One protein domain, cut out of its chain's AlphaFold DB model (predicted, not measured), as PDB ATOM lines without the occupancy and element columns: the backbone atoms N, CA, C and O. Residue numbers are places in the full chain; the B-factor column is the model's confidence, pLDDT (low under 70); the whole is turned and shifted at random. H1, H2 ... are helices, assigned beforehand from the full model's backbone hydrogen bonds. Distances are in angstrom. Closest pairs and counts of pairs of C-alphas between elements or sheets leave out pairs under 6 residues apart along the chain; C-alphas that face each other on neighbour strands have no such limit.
ATOM      1  N   ASN A   4       1.142 -74.079  91.415       57.09
ATOM      2  CA  ASN A   4       0.042 -75.038  91.632       57.09
ATOM      3  C   ASN A   4      -1.245 -74.394  92.170       57.09
ATOM      4  O   ASN A   4      -2.325 -74.747  91.708       57.09
ATOM      5  N   HIS A   5      -1.142 -73.435  93.094       55.59
ATOM      6  CA  HIS A   5      -2.312 -72.764  93.676       55.59
ATOM      7  C   HIS A   5      -3.029 -71.876  92.647       55.59
ATOM      8  O   HIS A   5      -4.237 -71.971  92.474       55.59
ATOM      9  N   LEU A   6      -2.265 -71.095  91.878       54.56
ATOM     10  CA  LEU A   6      -2.796 -70.202  90.841       54.56
ATOM     11  C   LEU A   6      -3.372 -70.973  89.640       54.56
ATOM     12  O   LEU A   6      -4.415 -70.599  89.114       54.56
ATOM     13  N   CYS A   7      -2.764 -72.098  89.236       63.97
ATOM     14  CA  CYS A   7      -3.376 -73.000  88.246       63.97
ATOM     15  C   CYS A   7      -4.705 -73.585  88.742       63.97
ATOM     16  O   CYS A   7      -5.591 -73.873  87.938       63.97
ATOM     17  N   GLN A   8      -4.837 -73.811  90.049       69.94
ATOM     18  CA  GLN A   8      -6.066 -74.317  90.644       69.94
ATOM     19  C   GLN A   8      -7.148 -73.231  90.680       69.94
ATOM     20  O   GLN A   8      -8.282 -73.516  90.308       69.94
ATOM     21  N   GLU A   9      -6.794 -71.991  91.021       72.69
ATOM     22  CA  GLU A   9      -7.701 -70.834  90.970       72.69
ATOM     23  C   GLU A   9      -8.182 -70.544  89.544       72.69
ATOM     24  O   GLU A   9      -9.387 -70.510  89.314       72.69
ATOM     25  N   ALA A  10      -7.279 -70.480  88.559       75.38
ATOM     26  CA  ALA A  10      -7.657 -70.277  87.159       75.38
ATOM     27  C   ALA A  10      -8.592 -71.386  86.639       75.38
ATOM     28  O   ALA A  10      -9.548 -71.113  85.916       75.38
ATOM     29  N   ARG A  11      -8.367 -72.645  87.042       80.19
ATOM     30  CA  ARG A  11      -9.270 -73.766  86.722       80.19
ATOM     31  C   ARG A  11     -10.652 -73.603  87.348       80.19
ATOM     32  O   ARG A  11     -11.645 -73.890  86.685       80.19
ATOM     33  N   VAL A  12     -10.719 -73.152  88.600       83.25
ATOM     34  CA  VAL A  12     -11.988 -72.863  89.284       83.25
ATOM     35  C   VAL A  12     -12.729 -71.730  88.572       83.25
ATOM     36  O   VAL A  12     -13.917 -71.877  88.292       83.25
ATOM     37  N   SER A  13     -12.039 -70.645  88.226       84.94
ATOM     38  CA  SER A  13     -12.605 -69.512  87.486       84.94
ATOM     39  C   SER A  13     -13.112 -69.930  86.098       84.94
ATOM     40  O   SER A  13     -14.224 -69.575  85.718       84.94
ATOM     41  N   LEU A  14     -12.364 -70.761  85.361       86.81
ATOM     42  CA  LEU A  14     -12.800 -71.300  84.065       86.81
ATOM     43  C   LEU A  14     -14.070 -72.156  84.173       86.81
ATOM     44  O   LEU A  14     -14.961 -72.028  83.334       86.81
ATOM     45  N   GLU A  15     -14.185 -73.001  85.202       89.12
ATOM     46  CA  GLU A  15     -15.395 -73.809  85.397       89.12
ATOM     47  C   GLU A  15     -16.599 -72.936  85.778       89.12
ATOM     48  O   GLU A  15     -17.703 -73.156  85.283       89.12
ATOM     49  N   ARG A  16     -16.399 -71.887  86.585       91.19
ATOM     50  CA  ARG A  16     -17.458 -70.909  86.887       91.19
ATOM     51  C   ARG A  16     -17.925 -70.165  85.644       91.19
ATOM     52  O   ARG A  16     -19.126 -70.076  85.418       91.19
ATOM     53  N   ILE A  17     -16.995 -69.686  84.817       91.12
ATOM     54  CA  ILE A  17     -17.307 -69.027  83.540       91.12
ATOM     55  C   ILE A  17     -18.105 -69.965  82.636       91.12
ATOM     56  O   ILE A  17     -19.071 -69.540  82.012       91.12
ATOM     57  N   ARG A  18     -17.745 -71.253  82.586       93.50
ATOM     58  CA  ARG A  18     -18.485 -72.253  81.809       93.50
ATOM     59  C   ARG A  18     -19.944 -72.366  82.262       93.50
ATOM     60  O   ARG A  18     -20.827 -72.368  81.406       93.50
ATOM     61  N   VAL A  19     -20.191 -72.441  83.571       94.00
ATOM     62  CA  VAL A  19     -21.549 -72.501  84.138       94.00
ATOM     63  C   VAL A  19     -22.315 -71.205  83.864       94.00
ATOM     64  O   VAL A  19     -23.407 -71.252  83.308       94.00
ATOM     65  N   LEU A  20     -21.716 -70.048  84.158       93.69
ATOM     66  CA  LEU A  20     -22.334 -68.737  83.927       93.69
ATOM     67  C   LEU A  20     -22.672 -68.506  82.451       93.69
ATOM     68  O   LEU A  20     -23.708 -67.927  82.137       93.69
ATOM     69  N   LYS A  21     -21.826 -68.992  81.537       93.19
ATOM     70  CA  LYS A  21     -22.088 -68.930  80.100       93.19
ATOM     71  C   LYS A  21     -23.304 -69.763  79.722       93.19
ATOM     72  O   LYS A  21     -24.164 -69.275  79.001       93.19
ATOM     73  N   GLN A  22     -23.400 -70.984  80.242       94.88
ATOM     74  CA  GLN A  22     -24.567 -71.830  80.012       94.88
ATOM     75  C   GLN A  22     -25.852 -71.176  80.549       94.88
ATOM     76  O   GLN A  22     -26.872 -71.181  79.861       94.88
ATOM     77  N   ASP A  23     -25.799 -70.573  81.739       93.12
ATOM     78  CA  ASP A  23     -26.935 -69.858  82.327       93.12
ATOM     79  C   ASP A  23     -27.330 -68.618  81.511       93.12
ATOM     80  O   ASP A  23     -28.522 -68.351  81.321       93.12
ATOM     81  N   PHE A  24     -26.343 -67.870  81.005       95.06
ATOM     82  CA  PHE A  24     -26.571 -66.746  80.103       95.06
ATOM     83  C   PHE A  24     -27.247 -67.205  78.810       95.06
ATOM     84  O   PHE A  24     -28.333 -66.707  78.516       95.06
ATOM     85  N   ASP A  25     -26.682 -68.190  78.108       93.31
ATOM     86  CA  ASP A  25     -27.207 -68.701  76.836       93.31
ATOM     87  C   ASP A  25     -28.675 -69.151  76.983       93.31
ATOM     88  O   ASP A  25     -29.540 -68.747  76.204       93.31
ATOM     89  N   VAL A  26     -29.001 -69.901  78.047       94.81
ATOM     90  CA  VAL A  26     -30.382 -70.338  78.336       94.81
ATOM     91  C   VAL A  26     -31.315 -69.152  78.588       94.81
ATOM     92  O   VAL A  26     -32.432 -69.110  78.066       94.81
ATOM     93  N   SER A  27     -30.890 -68.184  79.404       92.94
ATOM     94  CA  SER A  27     -31.713 -67.008  79.710       92.94
ATOM     95  C   SER A  27     -31.899 -66.079  78.507       92.94
ATOM     96  O   SER A  27     -32.976 -65.506  78.347       92.94
ATOM     97  N   PHE A  28     -30.889 -65.967  77.644       92.69
ATOM     98  CA  PHE A  28     -30.910 -65.141  76.444       92.69
ATOM     99  C   PHE A  28     -31.884 -65.695  75.401       92.69
ATOM    100  O   PHE A  28     -32.757 -64.964  74.936       92.69
ATOM    101  N   GLU A  29     -31.823 -66.998  75.117       93.00
ATOM    102  CA  GLU A  29     -32.789 -67.672  74.235       93.00
ATOM    103  C   GLU A  29     -34.228 -67.534  74.750       93.00
ATOM    104  O   GLU A  29     -35.171 -67.276  73.992       93.00
ATOM    105  N   LYS A  30     -34.419 -67.635  76.070       92.19
ATOM    106  CA  LYS A  30     -35.732 -67.416  76.681       92.19
ATOM    107  C   LYS A  30     -36.220 -65.976  76.490       92.19
ATOM    108  O   LYS A  30     -37.370 -65.777  76.113       92.19
ATOM    109  N   ALA A  31     -35.353 -64.984  76.687       92.00
ATOM    110  CA  ALA A  31     -35.695 -63.575  76.488       92.00
ATOM    111  C   ALA A  31     -36.050 -63.248  75.026       92.00
ATOM    112  O   ALA A  31     -36.964 -62.457  74.781       92.00
ATOM    113  N   LEU A  32     -35.370 -63.876  74.057       89.50
ATOM    114  CA  LEU A  32     -35.673 -63.732  72.627       89.50
ATOM    115  C   LEU A  32     -37.040 -64.316  72.252       89.50
ATOM    116  O   LEU A  32     -37.719 -63.780  71.379       89.50
ATOM    117  N   THR A  33     -37.439 -65.412  72.901       92.06
ATOM    118  CA  THR A  33     -38.664 -66.150  72.565       92.06
ATOM    119  C   THR A  33     -39.900 -65.669  73.324       92.06
ATOM    120  O   THR A  33     -40.988 -65.671  72.750       92.06
ATOM    121  N   SER A  34     -39.769 -65.251  74.588       87.19
ATOM    122  CA  SER A  34     -40.914 -64.852  75.420       87.19
ATOM    123  C   SER A  34     -41.323 -63.388  75.247       87.19
ATOM    124  O   SER A  34     -42.499 -63.062  75.409       87.19
ATOM    125  N   GLY A  35     -40.373 -62.499  74.936       72.81
ATOM    126  CA  GLY A  35     -40.596 -61.052  74.866       72.81
ATOM    127  C   GLY A  35     -40.897 -60.376  76.215       72.81
ATOM    128  O   GLY A  35     -41.049 -59.152  76.237       72.81
ATOM    129  N   ASP A  36     -40.951 -61.140  77.315       89.94
ATOM    130  CA  ASP A  36     -41.227 -60.658  78.672       89.94
ATOM    131  C   ASP A  36     -40.038 -59.856  79.216       89.94
ATOM    132  O   ASP A  36     -38.872 -60.242  79.100       89.94
ATOM    133  N   GLU A  37     -40.347 -58.731  79.847       90.06
ATOM    134  CA  GLU A  37     -39.369 -57.858  80.477       90.06
ATOM    135  C   GLU A  37     -38.632 -58.559  81.627       90.06
ATOM    136  O   GLU A  37     -37.443 -58.319  81.835       90.06
ATOM    137  N   THR A  38     -39.290 -59.487  82.330       91.38
ATOM    138  CA  THR A  38     -38.645 -60.250  83.412       91.38
ATOM    139  C   THR A  38     -37.555 -61.193  82.892       91.38
ATOM    140  O   THR A  38     -36.481 -61.299  83.490       91.38
ATOM    141  N   ASP A  39     -37.781 -61.829  81.740       90.44
ATOM    142  CA  ASP A  39     -36.802 -62.708  81.099       90.44
ATOM    143  C   ASP A  39     -35.635 -61.905  80.504       90.44
ATOM    144  O   ASP A  39     -34.482 -62.319  80.640       90.44
ATOM    145  N   LYS A  40     -35.897 -60.716  79.938       90.38
ATOM    146  CA  LYS A  40     -34.839 -59.789  79.488       90.38
ATOM    147  C   LYS A  40     -33.956 -59.320  80.640       90.38
ATOM    148  O   LYS A  40     -32.732 -59.347  80.519       90.38
ATOM    149  N   GLN A  41     -34.556 -58.926  81.765       92.38
ATOM    150  CA  GLN A  41     -33.807 -58.530  82.961       92.38
ATOM    151  C   GLN A  41     -32.935 -59.674  83.477       92.38
ATOM    152  O   GLN A  41     -31.774 -59.457  83.825       92.38
ATOM    153  N   ARG A  42     -33.455 -60.904  83.470       92.44
ATOM    154  CA  ARG A  42     -32.695 -62.088  83.877       92.44
ATOM    155  C   ARG A  42     -31.525 -62.385  82.937       92.44
ATOM    156  O   ARG A  42     -30.428 -62.657  83.418       92.44
ATOM    157  N   ALA A  43     -31.729 -62.290  81.622       90.75
ATOM    158  CA  ALA A  43     -30.651 -62.440  80.646       90.75
ATOM    159  C   ALA A  43     -29.558 -61.381  80.840       90.75
ATOM    160  O   ALA A  43     -28.369 -61.699  80.818       90.75
ATOM    161  N   GLN A  44     -29.954 -60.137  81.115       91.38
ATOM    162  CA  GLN A  44     -29.021 -59.052  81.396       91.38
ATOM    163  C   GLN A  44     -28.221 -59.287  82.688       91.38
ATOM    164  O   GLN A  44     -27.014 -59.059  82.703       91.38
ATOM    165  N   GLN A  45     -28.858 -59.774  83.756       93.62
ATOM    166  CA  GLN A  45     -28.172 -60.121  85.007       93.62
ATOM    167  C   GLN A  45     -27.173 -61.268  84.817       93.62
ATOM    168  O   GLN A  45     -26.035 -61.170  85.273       93.62
ATOM    169  N   ASN A  46     -27.564 -62.328  84.105       92.50
ATOM    170  CA  ASN A  46     -26.671 -63.450  83.814       92.50
ATOM    171  C   ASN A  46     -25.479 -63.015  82.954       92.50
ATOM    172  O   ASN A  46     -24.352 -63.437  83.213       92.50
ATOM    173  N   LYS A  47     -25.705 -62.121  81.981       91.31
ATOM    174  CA  LYS A  47     -24.633 -61.502  81.197       91.31
ATOM    175  C   LYS A  47     -23.659 -60.737  82.093       91.31
ATOM    176  O   LYS A  47     -22.461 -60.977  82.027       91.31
ATOM    177  N   GLN A  48     -24.170 -59.870  82.969       90.06
ATOM    178  CA  GLN A  48     -23.338 -59.101  83.901       90.06
ATOM    179  C   GLN A  48     -22.507 -60.006  84.818       90.06
ATOM    180  O   GLN A  48     -21.327 -59.738  85.024       90.06
ATOM    181  N   ALA A  49     -23.091 -61.089  85.338       90.75
ATOM    182  CA  ALA A  49     -22.370 -62.050  86.170       90.75
ATOM    183  C   ALA A  49     -21.258 -62.777  85.390       90.75
ATOM    184  O   ALA A  49     -20.144 -62.924  85.894       90.75
ATOM    185  N   LEU A  50     -21.539 -63.197  84.151       88.81
ATOM    186  CA  LEU A  50     -20.547 -63.800  83.260       88.81
ATOM    187  C   LEU A  50     -19.400 -62.826  82.954       88.81
ATOM    188  O   LEU A  50     -18.231 -63.197  83.077       88.81
ATOM    189  N   ASP A  51     -19.728 -61.584  82.599       84.81
ATOM    190  CA  ASP A  51     -18.754 -60.541  82.276       84.81
ATOM    191  C   ASP A  51     -17.851 -60.227  83.482       84.81
ATOM    192  O   ASP A  51     -16.630 -60.134  83.327       84.81
ATOM    193  N   GLN A  52     -18.413 -60.167  84.696       85.81
ATOM    194  CA  GLN A  52     -17.660 -59.976  85.941       85.81
ATOM    195  C   GLN A  52     -16.666 -61.114  86.220       85.81
ATOM    196  O   GLN A  52     -15.502 -60.845  86.526       85.81
ATOM    197  N   GLU A  53     -17.078 -62.380  86.094       87.69
ATOM    198  CA  GLU A  53     -16.169 -63.508  86.357       87.69
ATOM    199  C   GLU A  53     -15.083 -63.616  85.269       87.69
ATOM    200  O   GLU A  53     -13.920 -63.888  85.576       87.69
ATOM    201  N   MET A  54     -15.416 -63.320  84.004       83.25
ATOM    202  CA  MET A  54     -14.420 -63.214  82.930       83.25
ATOM    203  C   MET A  54     -13.422 -62.074  83.174       83.25
ATOM    204  O   MET A  54     -12.228 -62.247  82.924       83.25
ATOM    205  N   MET A  55     -13.882 -60.915  83.657       81.44
ATOM    206  CA  MET A  55     -13.019 -59.786  84.022       81.44
ATOM    207  C   MET A  55     -12.067 -60.168  85.159       81.44
ATOM    208  O   MET A  55     -10.868 -59.911  85.069       81.44
ATOM    209  N   LYS A  56     -12.571 -60.850  86.191       82.31
ATOM    210  CA  LYS A  56     -11.752 -61.321  87.310       82.31
ATOM    211  C   LYS A  56     -10.662 -62.293  86.855       82.31
ATOM    212  O   LYS A  56      -9.494 -62.087  87.180       82.31
ATOM    213  N   LEU A  57     -11.020 -63.303  86.056       83.31
ATOM    214  CA  LEU A  57     -10.041 -64.241  85.506       83.31
ATOM    215  C   LEU A  57      -8.995 -63.519  84.647       83.31
ATOM    216  O   LEU A  57      -7.818 -63.856  84.718       83.31
ATOM    217  N   ARG A  58      -9.394 -62.511  83.860       77.88
ATOM    218  CA  ARG A  58      -8.443 -61.702  83.086       77.88
ATOM    219  C   ARG A  58      -7.420 -61.019  83.988       77.88
ATOM    220  O   ARG A  58      -6.229 -61.198  83.760       77.88
ATOM    221  N   ILE A  59      -7.864 -60.304  85.026       76.12
ATOM    222  CA  ILE A  59      -6.974 -59.639  85.995       76.12
ATOM    223  C   ILE A  59      -5.995 -60.647  86.622       76.12
ATOM    224  O   ILE A  59      -4.800 -60.369  86.732       76.12
ATOM    225  N   GLU A  60      -6.473 -61.841  86.982       78.44
ATOM    226  CA  GLU A  60      -5.630 -62.923  87.511       78.44
ATOM    227  C   GLU A  60      -4.612 -63.433  86.473       78.44
ATOM    228  O   GLU A  60      -3.432 -63.607  86.789       78.44
ATOM    229  N   MET A  61      -5.042 -63.644  85.225       78.38
ATOM    230  CA  MET A  61      -4.179 -64.103  84.132       78.38
ATOM    231  C   MET A  61      -3.075 -63.100  83.804       78.38
ATOM    232  O   MET A  61      -1.942 -63.513  83.573       78.38
ATOM    233  N   TYR A  62      -3.354 -61.801  83.851       75.75
ATOM    234  CA  TYR A  62      -2.336 -60.774  83.634       75.75
ATOM    235  C   TYR A  62      -1.210 -60.809  84.652       75.75
ATOM    236  O   TYR A  62      -0.035 -60.776  84.290       75.75
ATOM    237  N   GLN A  63      -1.553 -60.943  85.934       75.56
ATOM    238  CA  GLN A  63      -0.548 -61.099  86.985       75.56
ATOM    239  C   GLN A  63       0.328 -62.333  86.740       75.56
ATOM    240  O   GLN A  63       1.518 -62.335  87.064       75.56
ATOM    241  N   TRP A  64      -0.241 -63.384  86.148       80.00
ATOM    242  CA  TRP A  64       0.510 -64.568  85.756       80.00
ATOM    243  C   TRP A  64       1.417 -64.323  84.545       80.00
ATOM    244  O   TRP A  64       2.585 -64.702  84.600       80.00
ATOM    245  N   GLU A  65       0.921 -63.668  83.490       82.50
ATOM    246  CA  GLU A  65       1.720 -63.316  82.307       82.50
ATOM    247  C   GLU A  65       2.917 -62.446  82.690       82.50
ATOM    248  O   GLU A  65       4.049 -62.777  82.335       82.50
ATOM    249  N   LYS A  66       2.686 -61.412  83.507       83.88
ATOM    250  CA  LYS A  66       3.738 -60.565  84.077       83.88
ATOM    251  C   LYS A  66       4.816 -61.396  84.775       83.88
ATOM    252  O   LYS A  66       5.983 -61.323  84.405       83.88
ATOM    253  N   ARG A  67       4.431 -62.253  85.730       84.31
ATOM    254  CA  ARG A  67       5.384 -63.115  86.459       84.31
ATOM    255  C   ARG A  67       6.110 -64.099  85.546       84.31
ATOM    256  O   ARG A  67       7.262 -64.440  85.800       84.31
ATOM    257  N   ALA A  68       5.435 -64.606  84.517       85.12
ATOM    258  CA  ALA A  68       6.029 -65.528  83.560       85.12
ATOM    259  C   ALA A  68       7.096 -64.839  82.698       85.12
ATOM    260  O   ALA A  68       8.124 -65.462  82.425       85.12
ATOM    261  N   ILE A  69       6.866 -63.580  82.311       88.25
ATOM    262  CA  ILE A  69       7.833 -62.740  81.595       88.25
ATOM    263  C   ILE A  69       9.016 -62.417  82.509       88.25
ATOM    264  O   ILE A  69      10.139 -62.769  82.161       88.25
ATOM    265  N   GLU A  70       8.770 -61.877  83.706       87.06
ATOM    266  CA  GLU A  70       9.814 -61.541  84.691       87.06
ATOM    267  C   GLU A  70      10.718 -62.753  84.998       87.06
ATOM    268  O   GLU A  70      11.942 -62.651  85.022       87.06
ATOM    269  N   ALA A  71      10.136 -63.945  85.169       87.81
ATOM    270  CA  ALA A  71      10.894 -65.163  85.469       87.81
ATOM    271  C   ALA A  71      11.682 -65.735  84.273       87.81
ATOM    272  O   ALA A  71      12.528 -66.611  84.468       87.81
ATOM    273  N   ARG A  72      11.378 -65.313  83.041       92.00
ATOM    274  CA  ARG A  72      11.982 -65.831  81.798       92.00
ATOM    275  C   ARG A  72      12.684 -64.755  80.978       92.00
ATOM    276  O   ARG A  72      13.097 -65.041  79.857       92.00
ATOM    277  N   GLU A  73      12.837 -63.557  81.527       91.94
ATOM    278  CA  GLU A  73      13.321 -62.371  80.825       91.94
ATOM    279  C   GLU A  73      14.637 -62.632  80.080       91.94
ATOM    280  O   GLU A  73      14.708 -62.414  78.874       91.94
ATOM    281  N   LEU A  74      15.640 -63.210  80.750       92.12
ATOM    282  CA  LEU A  74      16.938 -63.521  80.134       92.12
ATOM    283  C   LEU A  74      16.814 -64.499  78.954       92.12
ATOM    284  O   LEU A  74      17.414 -64.290  77.906       92.12
ATOM    285  N   THR A  75      15.990 -65.541  79.086       94.69
ATOM    286  CA  THR A  75      15.750 -66.508  78.001       94.69
ATOM    287  C   THR A  75      14.999 -65.874  76.828       94.69
ATOM    288  O   THR A  75      15.235 -66.228  75.672       94.69
ATOM    289  N   LEU A  76      14.085 -64.942  77.106       95.81
ATOM    290  CA  LEU A  76      13.366 -64.192  76.079       95.81
ATOM    291  C   LEU A  76      14.307 -63.221  75.351       95.81
ATOM    292  O   LEU A  76      14.269 -63.182  74.124       95.81
ATOM    293  N   LEU A  77      15.205 -62.532  76.066       94.31
ATOM    294  CA  LEU A  77      16.254 -61.686  75.480       94.31
ATOM    295  C   LEU A  77      17.189 -62.487  74.563       94.31
ATOM    296  O   LEU A  77      17.402 -62.098  73.419       94.31
ATOM    297  N   GLU A  78      17.671 -63.652  75.003       93.56
ATOM    298  CA  GLU A  78      18.474 -64.550  74.156       93.56
ATOM    299  C   GLU A  78      17.709 -64.999  72.898       93.56
ATOM    300  O   GLU A  78      18.278 -65.111  71.807       93.56
ATOM    301  N   SER A  79      16.402 -65.254  73.030       95.38
ATOM    302  CA  SER A  79      15.554 -65.600  71.888       95.38
ATOM    303  C   SER A  79      15.407 -64.436  70.909       95.38
ATOM    304  O   SER A  79      15.505 -64.662  69.702       95.38
ATOM    305  N   LEU A  80      15.232 -63.207  71.411       95.56
ATOM    306  CA  LEU A  80      15.170 -61.987  70.603       95.56
ATOM    307  C   LEU A  80      16.462 -61.785  69.809       95.56
ATOM    308  O   LEU A  80      16.394 -61.645  68.588       95.56
ATOM    309  N   SER A  81      17.626 -61.868  70.462       93.19
ATOM    310  CA  SER A  81      18.927 -61.723  69.794       93.19
ATOM    311  C   SER A  81      19.108 -62.733  68.660       93.19
ATOM    312  O   SER A  81      19.573 -62.376  67.584       93.19
ATOM    313  N   ARG A  82      18.673 -63.987  68.851       92.81
ATOM    314  CA  ARG A  82      18.720 -65.010  67.794       92.81
ATOM    315  C   ARG A  82      17.716 -64.745  66.670       92.81
ATOM    316  O   ARG A  82      18.032 -64.970  65.507       92.81
ATOM    317  N   LYS A  83      16.483 -64.346  67.000       95.00
ATOM    318  CA  LYS A  83      15.410 -64.181  66.008       95.00
ATOM    319  C   LYS A  83      15.551 -62.915  65.173       95.00
ATOM    320  O   LYS A  83      15.071 -62.927  64.043       95.00
ATOM    321  N   LYS A  84      16.226 -61.882  65.684       91.44
ATOM    322  CA  LYS A  84      16.532 -60.641  64.958       91.44
ATOM    323  C   LYS A  84      17.170 -60.883  63.587       91.44
ATOM    324  O   LYS A  84      16.908 -60.145  62.645       91.44
ATOM    325  N   GLU A  85      17.965 -61.941  63.460       87.31
ATOM    326  CA  GLU A  85      18.652 -62.319  62.220       87.31
ATOM    327  C   GLU A  85      17.821 -63.262  61.323       87.31
ATOM    328  O   GLU A  85      18.328 -63.832  60.358       87.31
ATOM    329  N   THR A  86      16.538 -63.468  61.636       88.44
ATOM    330  CA  THR A  86      15.669 -64.454  60.976       88.44
ATOM    331  C   THR A  86      14.315 -63.859  60.594       88.44
ATOM    332  O   THR A  86      13.896 -62.834  61.118       88.44
ATOM    333  N   SER A  87      13.568 -64.548  59.726       81.44
ATOM    334  CA  SER A  87      12.170 -64.207  59.408       81.44
ATOM    335  C   SER A  87      11.154 -64.900  60.329       81.44
ATOM    336  O   SER A  87       9.980 -65.003  59.980       81.44
ATOM    337  N   VAL A  88      11.590 -65.446  61.470       90.06
ATOM    338  CA  VAL A  88      10.695 -66.149  62.399       90.06
ATOM    339  C   VAL A  88       9.877 -65.121  63.191       90.06
ATOM    340  O   VAL A  88      10.477 -64.272  63.851       90.06
ATOM    341  N   PRO A  89       8.532 -65.213  63.203       90.94
ATOM    342  CA  PRO A  89       7.697 -64.304  63.980       90.94
ATOM    343  C   PRO A  89       8.006 -64.335  65.484       90.94
ATOM    344  O   PRO A  89       8.382 -65.371  66.061       90.94
ATOM    345  N   LEU A  90       7.825 -63.183  66.130       94.75
ATOM    346  CA  LEU A  90       7.922 -63.060  67.577       94.75
ATOM    347  C   LEU A  90       6.624 -63.524  68.237       94.75
ATOM    348  O   LEU A  90       5.525 -63.309  67.737       94.75
ATOM    349  N   SER A  91       6.765 -64.197  69.370       93.00
ATOM    350  CA  SER A  91       5.645 -64.500  70.252       93.00
ATOM    351  C   SER A  91       5.240 -63.263  71.050       93.00
ATOM    352  O   SER A  91       6.055 -62.367  71.268       93.00
ATOM    353  N   LYS A  92       4.011 -63.268  71.583       90.31
ATOM    354  CA  LYS A  92       3.526 -62.264  72.540       90.31
ATOM    355  C   LYS A  92       4.574 -61.949  73.615       90.31
ATOM    356  O   LYS A  92       4.967 -60.802  73.756       90.31
ATOM    357  N   TYR A  93       5.095 -62.954  74.324       92.12
ATOM    358  CA  TYR A  93       6.052 -62.732  75.420       92.12
ATOM    359  C   TYR A  93       7.389 -62.127  74.968       92.12
ATOM    360  O   TYR A  93       7.963 -61.324  75.695       92.12
ATOM    361  N   GLU A  94       7.879 -62.490  73.780       94.88
ATOM    362  CA  GLU A  94       9.077 -61.868  73.202       94.88
ATOM    363  C   GLU A  94       8.823 -60.392  72.877       94.88
ATOM    364  O   GLU A  94       9.684 -59.566  73.152       94.88
ATOM    365  N   LEU A  95       7.634 -60.045  72.372       94.38
ATOM    366  CA  LEU A  95       7.250 -58.652  72.128       94.38
ATOM    367  C   LEU A  95       7.109 -57.850  73.424       94.38
ATOM    368  O   LEU A  95       7.597 -56.728  73.487       94.38
ATOM    369  N   PHE A  96       6.530 -58.426  74.482       91.94
ATOM    370  CA  PHE A  96       6.508 -57.774  75.798       91.94
ATOM    371  C   PHE A  96       7.924 -57.421  76.272       91.94
ATOM    372  O   PHE A  96       8.142 -56.311  76.745       91.94
ATOM    373  N   VAL A  97       8.898 -58.318  76.084       93.62
ATOM    374  CA  VAL A  97      10.301 -58.039  76.426       93.62
ATOM    375  C   VAL A  97      10.933 -57.014  75.480       93.62
ATOM    376  O   VAL A  97      11.611 -56.105  75.948       93.62
ATOM    377  N   LEU A  98      10.680 -57.114  74.171       93.88
ATOM    378  CA  LEU A  98      11.207 -56.185  73.165       93.88
ATOM    379  C   LEU A  98      10.680 -54.751  73.334       93.88
ATOM    380  O   LEU A  98      11.337 -53.810  72.911       93.88
ATOM    381  N   TYR A  99       9.516 -54.572  73.953       92.00
ATOM    382  CA  TYR A  99       8.967 -53.256  74.299       92.00
ATOM    383  C   TYR A  99       9.175 -52.877  75.770       92.00
ATOM    384  O   TYR A  99       8.533 -51.954  76.268       92.00
ATOM    385  N   GLU A 100      10.058 -53.592  76.473       88.81
ATOM    386  CA  GLU A 100      10.438 -53.322  77.865       88.81
ATOM    387  C   GLU A 100       9.234 -53.300  78.831       88.81
ATOM    388  O   GLU A 100       9.113 -52.497  79.766       88.81
ATOM    389  N   ILE A 101       8.284 -54.207  78.593       87.19
ATOM    390  CA  ILE A 101       7.092 -54.398  79.412       87.19
ATOM    391  C   ILE A 101       7.320 -55.586  80.350       87.19
ATOM    392  O   ILE A 101       7.473 -56.727  79.921       87.19
ATOM    393  N   TYR A 102       7.296 -55.296  81.656       82.88
ATOM    394  CA  TYR A 102       7.608 -56.233  82.747       82.88
ATOM    395  C   TYR A 102       9.056 -56.734  82.751       82.88
ATOM    396  O   TYR A 102       9.340 -57.818  83.254       82.88
ATOM    397  N   THR A 103       9.971 -55.940  82.206       80.50
ATOM    398  CA  THR A 103      11.405 -56.225  82.210       80.50
ATOM    399  C   THR A 103      12.117 -55.330  83.213       80.50
ATOM    400  O   THR A 103      11.650 -54.236  83.543       80.50
ATOM    401  N   SER A 104      13.241 -55.813  83.736       76.50
ATOM    402  CA  SER A 104      14.135 -55.023  84.592       76.50
ATOM    403  C   SER A 104      15.486 -54.754  83.934       76.50
ATOM    404  O   SER A 104      16.212 -53.865  84.377       76.50
ATOM    405  N   ASN A 105      15.837 -55.512  82.897       80.25
ATOM    406  CA  ASN A 105      17.066 -55.345  82.143       80.25
ATOM    407  C   ASN A 105      16.791 -54.465  80.919       80.25
ATOM    408  O   ASN A 105      15.827 -54.723  80.194       80.25
ATOM    409  N   PRO A 106      17.629 -53.446  80.675       81.19
ATOM    410  CA  PRO A 106      17.518 -52.639  79.472       81.19
ATOM    411  C   PRO A 106      17.858 -53.478  78.239       81.19
ATOM    412  O   PRO A 106      18.670 -54.409  78.302       81.19
ATOM    413  N   LEU A 107      17.273 -53.111  77.105       88.62
ATOM    414  CA  LEU A 107      17.642 -53.698  75.821       88.62
ATOM    415  C   LEU A 107      19.066 -53.304  75.412       88.62
ATOM    416  O   LEU A 107      19.564 -52.219  75.722       88.62
ATOM    417  N   SER A 108      19.728 -54.190  74.670       90.81
ATOM    418  CA  SER A 108      20.965 -53.840  73.982       90.81
ATOM    419  C   SER A 108      20.675 -52.854  72.847       90.81
ATOM    420  O   SER A 108      19.610 -52.899  72.231       90.81
ATOM    421  N   SER A 109      21.645 -51.983  72.538       91.75
ATOM    422  CA  SER A 109      21.520 -50.986  71.454       91.75
ATOM    423  C   SER A 109      21.021 -51.582  70.137       91.75
ATOM    424  O   SER A 109      20.156 -51.025  69.477       91.75
ATOM    425  N   ASP A 110      21.486 -52.777  69.798       94.00
ATOM    426  CA  ASP A 110      21.123 -53.433  68.560       94.00
ATOM    427  C   ASP A 110      19.670 -53.970  68.585       94.00
ATOM    428  O   ASP A 110      19.018 -54.013  67.539       94.00
ATOM    429  N   LEU A 111      19.137 -54.383  69.741       94.12
ATOM    430  CA  LEU A 111      17.725 -54.763  69.879       94.12
ATOM    431  C   LEU A 111      16.804 -53.540  69.819       94.12
ATOM    432  O   LEU A 111      15.727 -53.651  69.236       94.12
ATOM    433  N   LEU A 112      17.237 -52.394  70.359       91.88
ATOM    434  CA  LEU A 112      16.530 -51.116  70.221       91.88
ATOM    435  C   LEU A 112      16.442 -50.702  68.749       91.88
ATOM    436  O   LEU A 112      15.340 -50.529  68.236       91.88
ATOM    437  N   ASP A 113      17.576 -50.690  68.041       92.62
ATOM    438  CA  ASP A 113      17.608 -50.381  66.607       92.62
ATOM    439  C   ASP A 113      16.669 -51.303  65.819       92.62
ATOM    440  O   ASP A 113      15.959 -50.869  64.914       92.62
ATOM    441  N   TRP A 114      16.638 -52.596  66.161       93.62
ATOM    442  CA  TRP A 114      15.748 -53.543  65.502       93.62
ATOM    443  C   TRP A 114      14.276 -53.259  65.792       93.62
ATOM    444  O   TRP A 114      13.489 -53.213  64.846       93.62
ATOM    445  N   ARG A 115      13.908 -53.052  67.061       93.62
ATOM    446  CA  ARG A 115      12.548 -52.706  67.495       93.62
ATOM    447  C   ARG A 115      12.006 -51.510  66.715       93.62
ATOM    448  O   ARG A 115      10.869 -51.563  66.254       93.62
ATOM    449  N   ASP A 116      12.834 -50.495  66.502       91.12
ATOM    450  CA  ASP A 116      12.441 -49.250  65.838       91.12
ATOM    451  C   ASP A 116      12.187 -49.424  64.325       91.12
ATOM    452  O   ASP A 116      11.548 -48.581  63.698       91.12
ATOM    453  N   THR A 117      12.623 -50.543  63.729       91.94
ATOM    454  CA  THR A 117      12.318 -50.897  62.327       91.94
ATOM    455  C   THR A 117      11.061 -51.754  62.140       91.94
ATOM    456  O   THR A 117      10.690 -52.043  61.000       91.94
ATOM    457  N   ARG A 118      10.421 -52.211  63.225       92.56
ATOM    458  CA  ARG A 118       9.293 -53.159  63.167       92.56
ATOM    459  C   ARG A 118       7.952 -52.469  62.911       92.56
ATOM    460  O   ARG A 118       7.764 -51.299  63.235       92.56
ATOM    461  N   ASP A 119       6.991 -53.228  62.379       91.25
ATOM    462  CA  ASP A 119       5.591 -52.797  62.309       91.25
ATOM    463  C   ASP A 119       4.949 -52.895  63.701       91.25
ATOM    464  O   ASP A 119       4.535 -53.960  64.165       91.25
ATOM    465  N   THR A 120       4.862 -51.748  64.371       89.25
ATOM    466  CA  THR A 120       4.301 -51.645  65.721       89.25
ATOM    467  C   THR A 120       2.828 -52.037  65.786       89.25
ATOM    468  O   THR A 120       2.372 -52.485  66.835       89.25
ATOM    469  N   GLN A 121       2.059 -51.903  64.700       86.38
ATOM    470  CA  GLN A 121       0.649 -52.292  64.695       86.38
ATOM    471  C   GLN A 121       0.495 -53.809  64.656       86.38
ATOM    472  O   GLN A 121      -0.309 -54.359  65.412       86.38
ATOM    473  N   GLU A 122       1.279 -54.491  63.823       88.44
ATOM    474  CA  GLU A 122       1.302 -55.957  63.782       88.44
ATOM    475  C   GLU A 122       1.771 -56.544  65.122       88.44
ATOM    476  O   GLU A 122       1.182 -57.503  65.640       88.44
ATOM    477  N   ASP A 123       2.774 -55.919  65.735       92.06
ATOM    478  CA  ASP A 123       3.280 -56.335  67.037       92.06
ATOM    479  C   ASP A 123       2.250 -56.122  68.154       92.06
ATOM    480  O   ASP A 123       2.012 -57.035  68.946       92.06
ATOM    481  N   LEU A 124       1.563 -54.977  68.187       88.44
ATOM    482  CA  LEU A 124       0.470 -54.734  69.133       88.44
ATOM    483  C   LEU A 124      -0.661 -55.753  68.969       88.44
ATOM    484  O   LEU A 124      -1.155 -56.298  69.959       88.44
ATOM    485  N   LEU A 125      -1.053 -56.067  67.732       86.62
ATOM    486  CA  LEU A 125      -2.044 -57.112  67.481       86.62
ATOM    487  C   LEU A 125      -1.559 -58.461  68.015       86.62
ATOM    488  O   LEU A 125      -2.324 -59.162  68.670       86.62
ATOM    489  N   THR A 126      -0.292 -58.811  67.817       89.62
ATOM    490  CA  THR A 126       0.275 -60.059  68.347       89.62
ATOM    491  C   THR A 126       0.317 -60.067  69.880       89.62
ATOM    492  O   THR A 126       0.011 -61.084  70.503       89.62
ATOM    493  N   MET A 127       0.644 -58.936  70.507       87.06
ATOM    494  CA  MET A 127       0.684 -58.798  71.964       87.06
ATOM    495  C   MET A 127      -0.692 -58.939  72.616       87.06
ATOM    496  O   MET A 127      -0.789 -59.463  73.725       87.06
ATOM    497  N   PHE A 128      -1.752 -58.501  71.938       82.44
ATOM    498  CA  PHE A 128      -3.116 -58.481  72.472       82.44
ATOM    499  C   PHE A 128      -4.059 -59.458  71.757       82.44
ATOM    500  O   PHE A 128      -5.267 -59.217  71.681       82.44
ATOM    501  N   ASP A 129      -3.520 -60.577  71.263       78.56
ATOM    502  CA  ASP A 129      -4.270 -61.695  70.672       78.56
ATOM    503  C   ASP A 129      -5.241 -61.255  69.554       78.56
ATOM    504  O   ASP A 129      -6.400 -61.673  69.497       78.56
ATOM    505  N   ALA A 130      -4.774 -60.345  68.698       67.69
ATOM    506  CA  ALA A 130      -5.459 -59.767  67.545       67.69
ATOM    507  C   ALA A 130      -6.862 -59.214  67.845       67.69
ATOM    508  O   ALA A 130      -7.739 -59.251  66.988       67.69
ATOM    509  N   SER A 131      -7.091 -58.722  69.065       74.31
ATOM    510  CA  SER A 131      -8.386 -58.208  69.520       74.31
ATOM    511  C   SER A 131      -8.401 -56.673  69.493       74.31
ATOM    512  O   SER A 131      -7.952 -56.056  70.459       74.31
TER     513      SER A 131
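AT A GLANCE: This is residues 4 to 131 of the 350 residues of an uncharacterized protein of Patescibacteria group bacterium (UniProt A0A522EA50). Look for a long helical hairpin with a small head: H2, the longest helix, runs back beside H1, and the short helices H3, H4, H5 and H6 gather at its last residues. In the head H3, H5 and H6 pack round H4, while the hairpin's turn, residues 33 to 38, sticks out at the opposite end. The printed part has 128 residues with six named helices, H1 to H6 in chain order, and no named strand; its class is all helix. It is only just loose, close to extended, with a radius of gyration of the C-alphas of 20.8 A, and spans 64 by 34 by 20 A.

HOW THE PARTS SIT: Start at H2, residues 37 to 70. It touches H1, residues 4 to 34, in a hairpin at a shallow tilt of 23 degrees, opposite ways; the closest C-alphas, Ser 27 and Ala 43, are 4.8 A apart. Go on to the hub, H4, residues 92 to 98, which H2 only just touches, with residue 69 alone and 3 pairs of C-alphas within 8 A; the closest are Ile 69 and Tyr 93, 6.4 A. H4 touches H3, residues 73 to 83, about perpendicular at 90 degrees, closest at C-alphas Leu 76 and Glu 94, 5.7 A. It touches H6, residues 120 to 127, at a steep tilt of 49 degrees, closest at C-alphas Lys 92 and Met 127, 4.5 A. It only just touches H5, residues 109 to 116, with 3 pairs within 8 A; the closest C-alphas, Leu 98 and Arg 115, are 6.8 A apart. H1 is apart from H3, H4, H5 and H6. In H1 to H6 every O i to N i+4 pair is within hydrogen-bond range.

IN THESE COORDINATES: Find C-alpha 37 at (-39.369, -57.858, 80.477); from there H2 runs 49.5 A to C-alpha 70. H1 begins at (0.042, -75.038, 91.632) and runs 45.2 A. H3 measures 15.1 A, H4 9.8 A, H5 10.8 A and H6 10.2 A, ending at C-alpha 127, (0.684, -58.798, 71.964).

THE WHOLE: The farthest C-alphas, Ser 34 and Ser 109, are 64.1 A apart. The printed part has no cut and no long link. Model confidence is under 70 at residues 4 to 8 and residue 130.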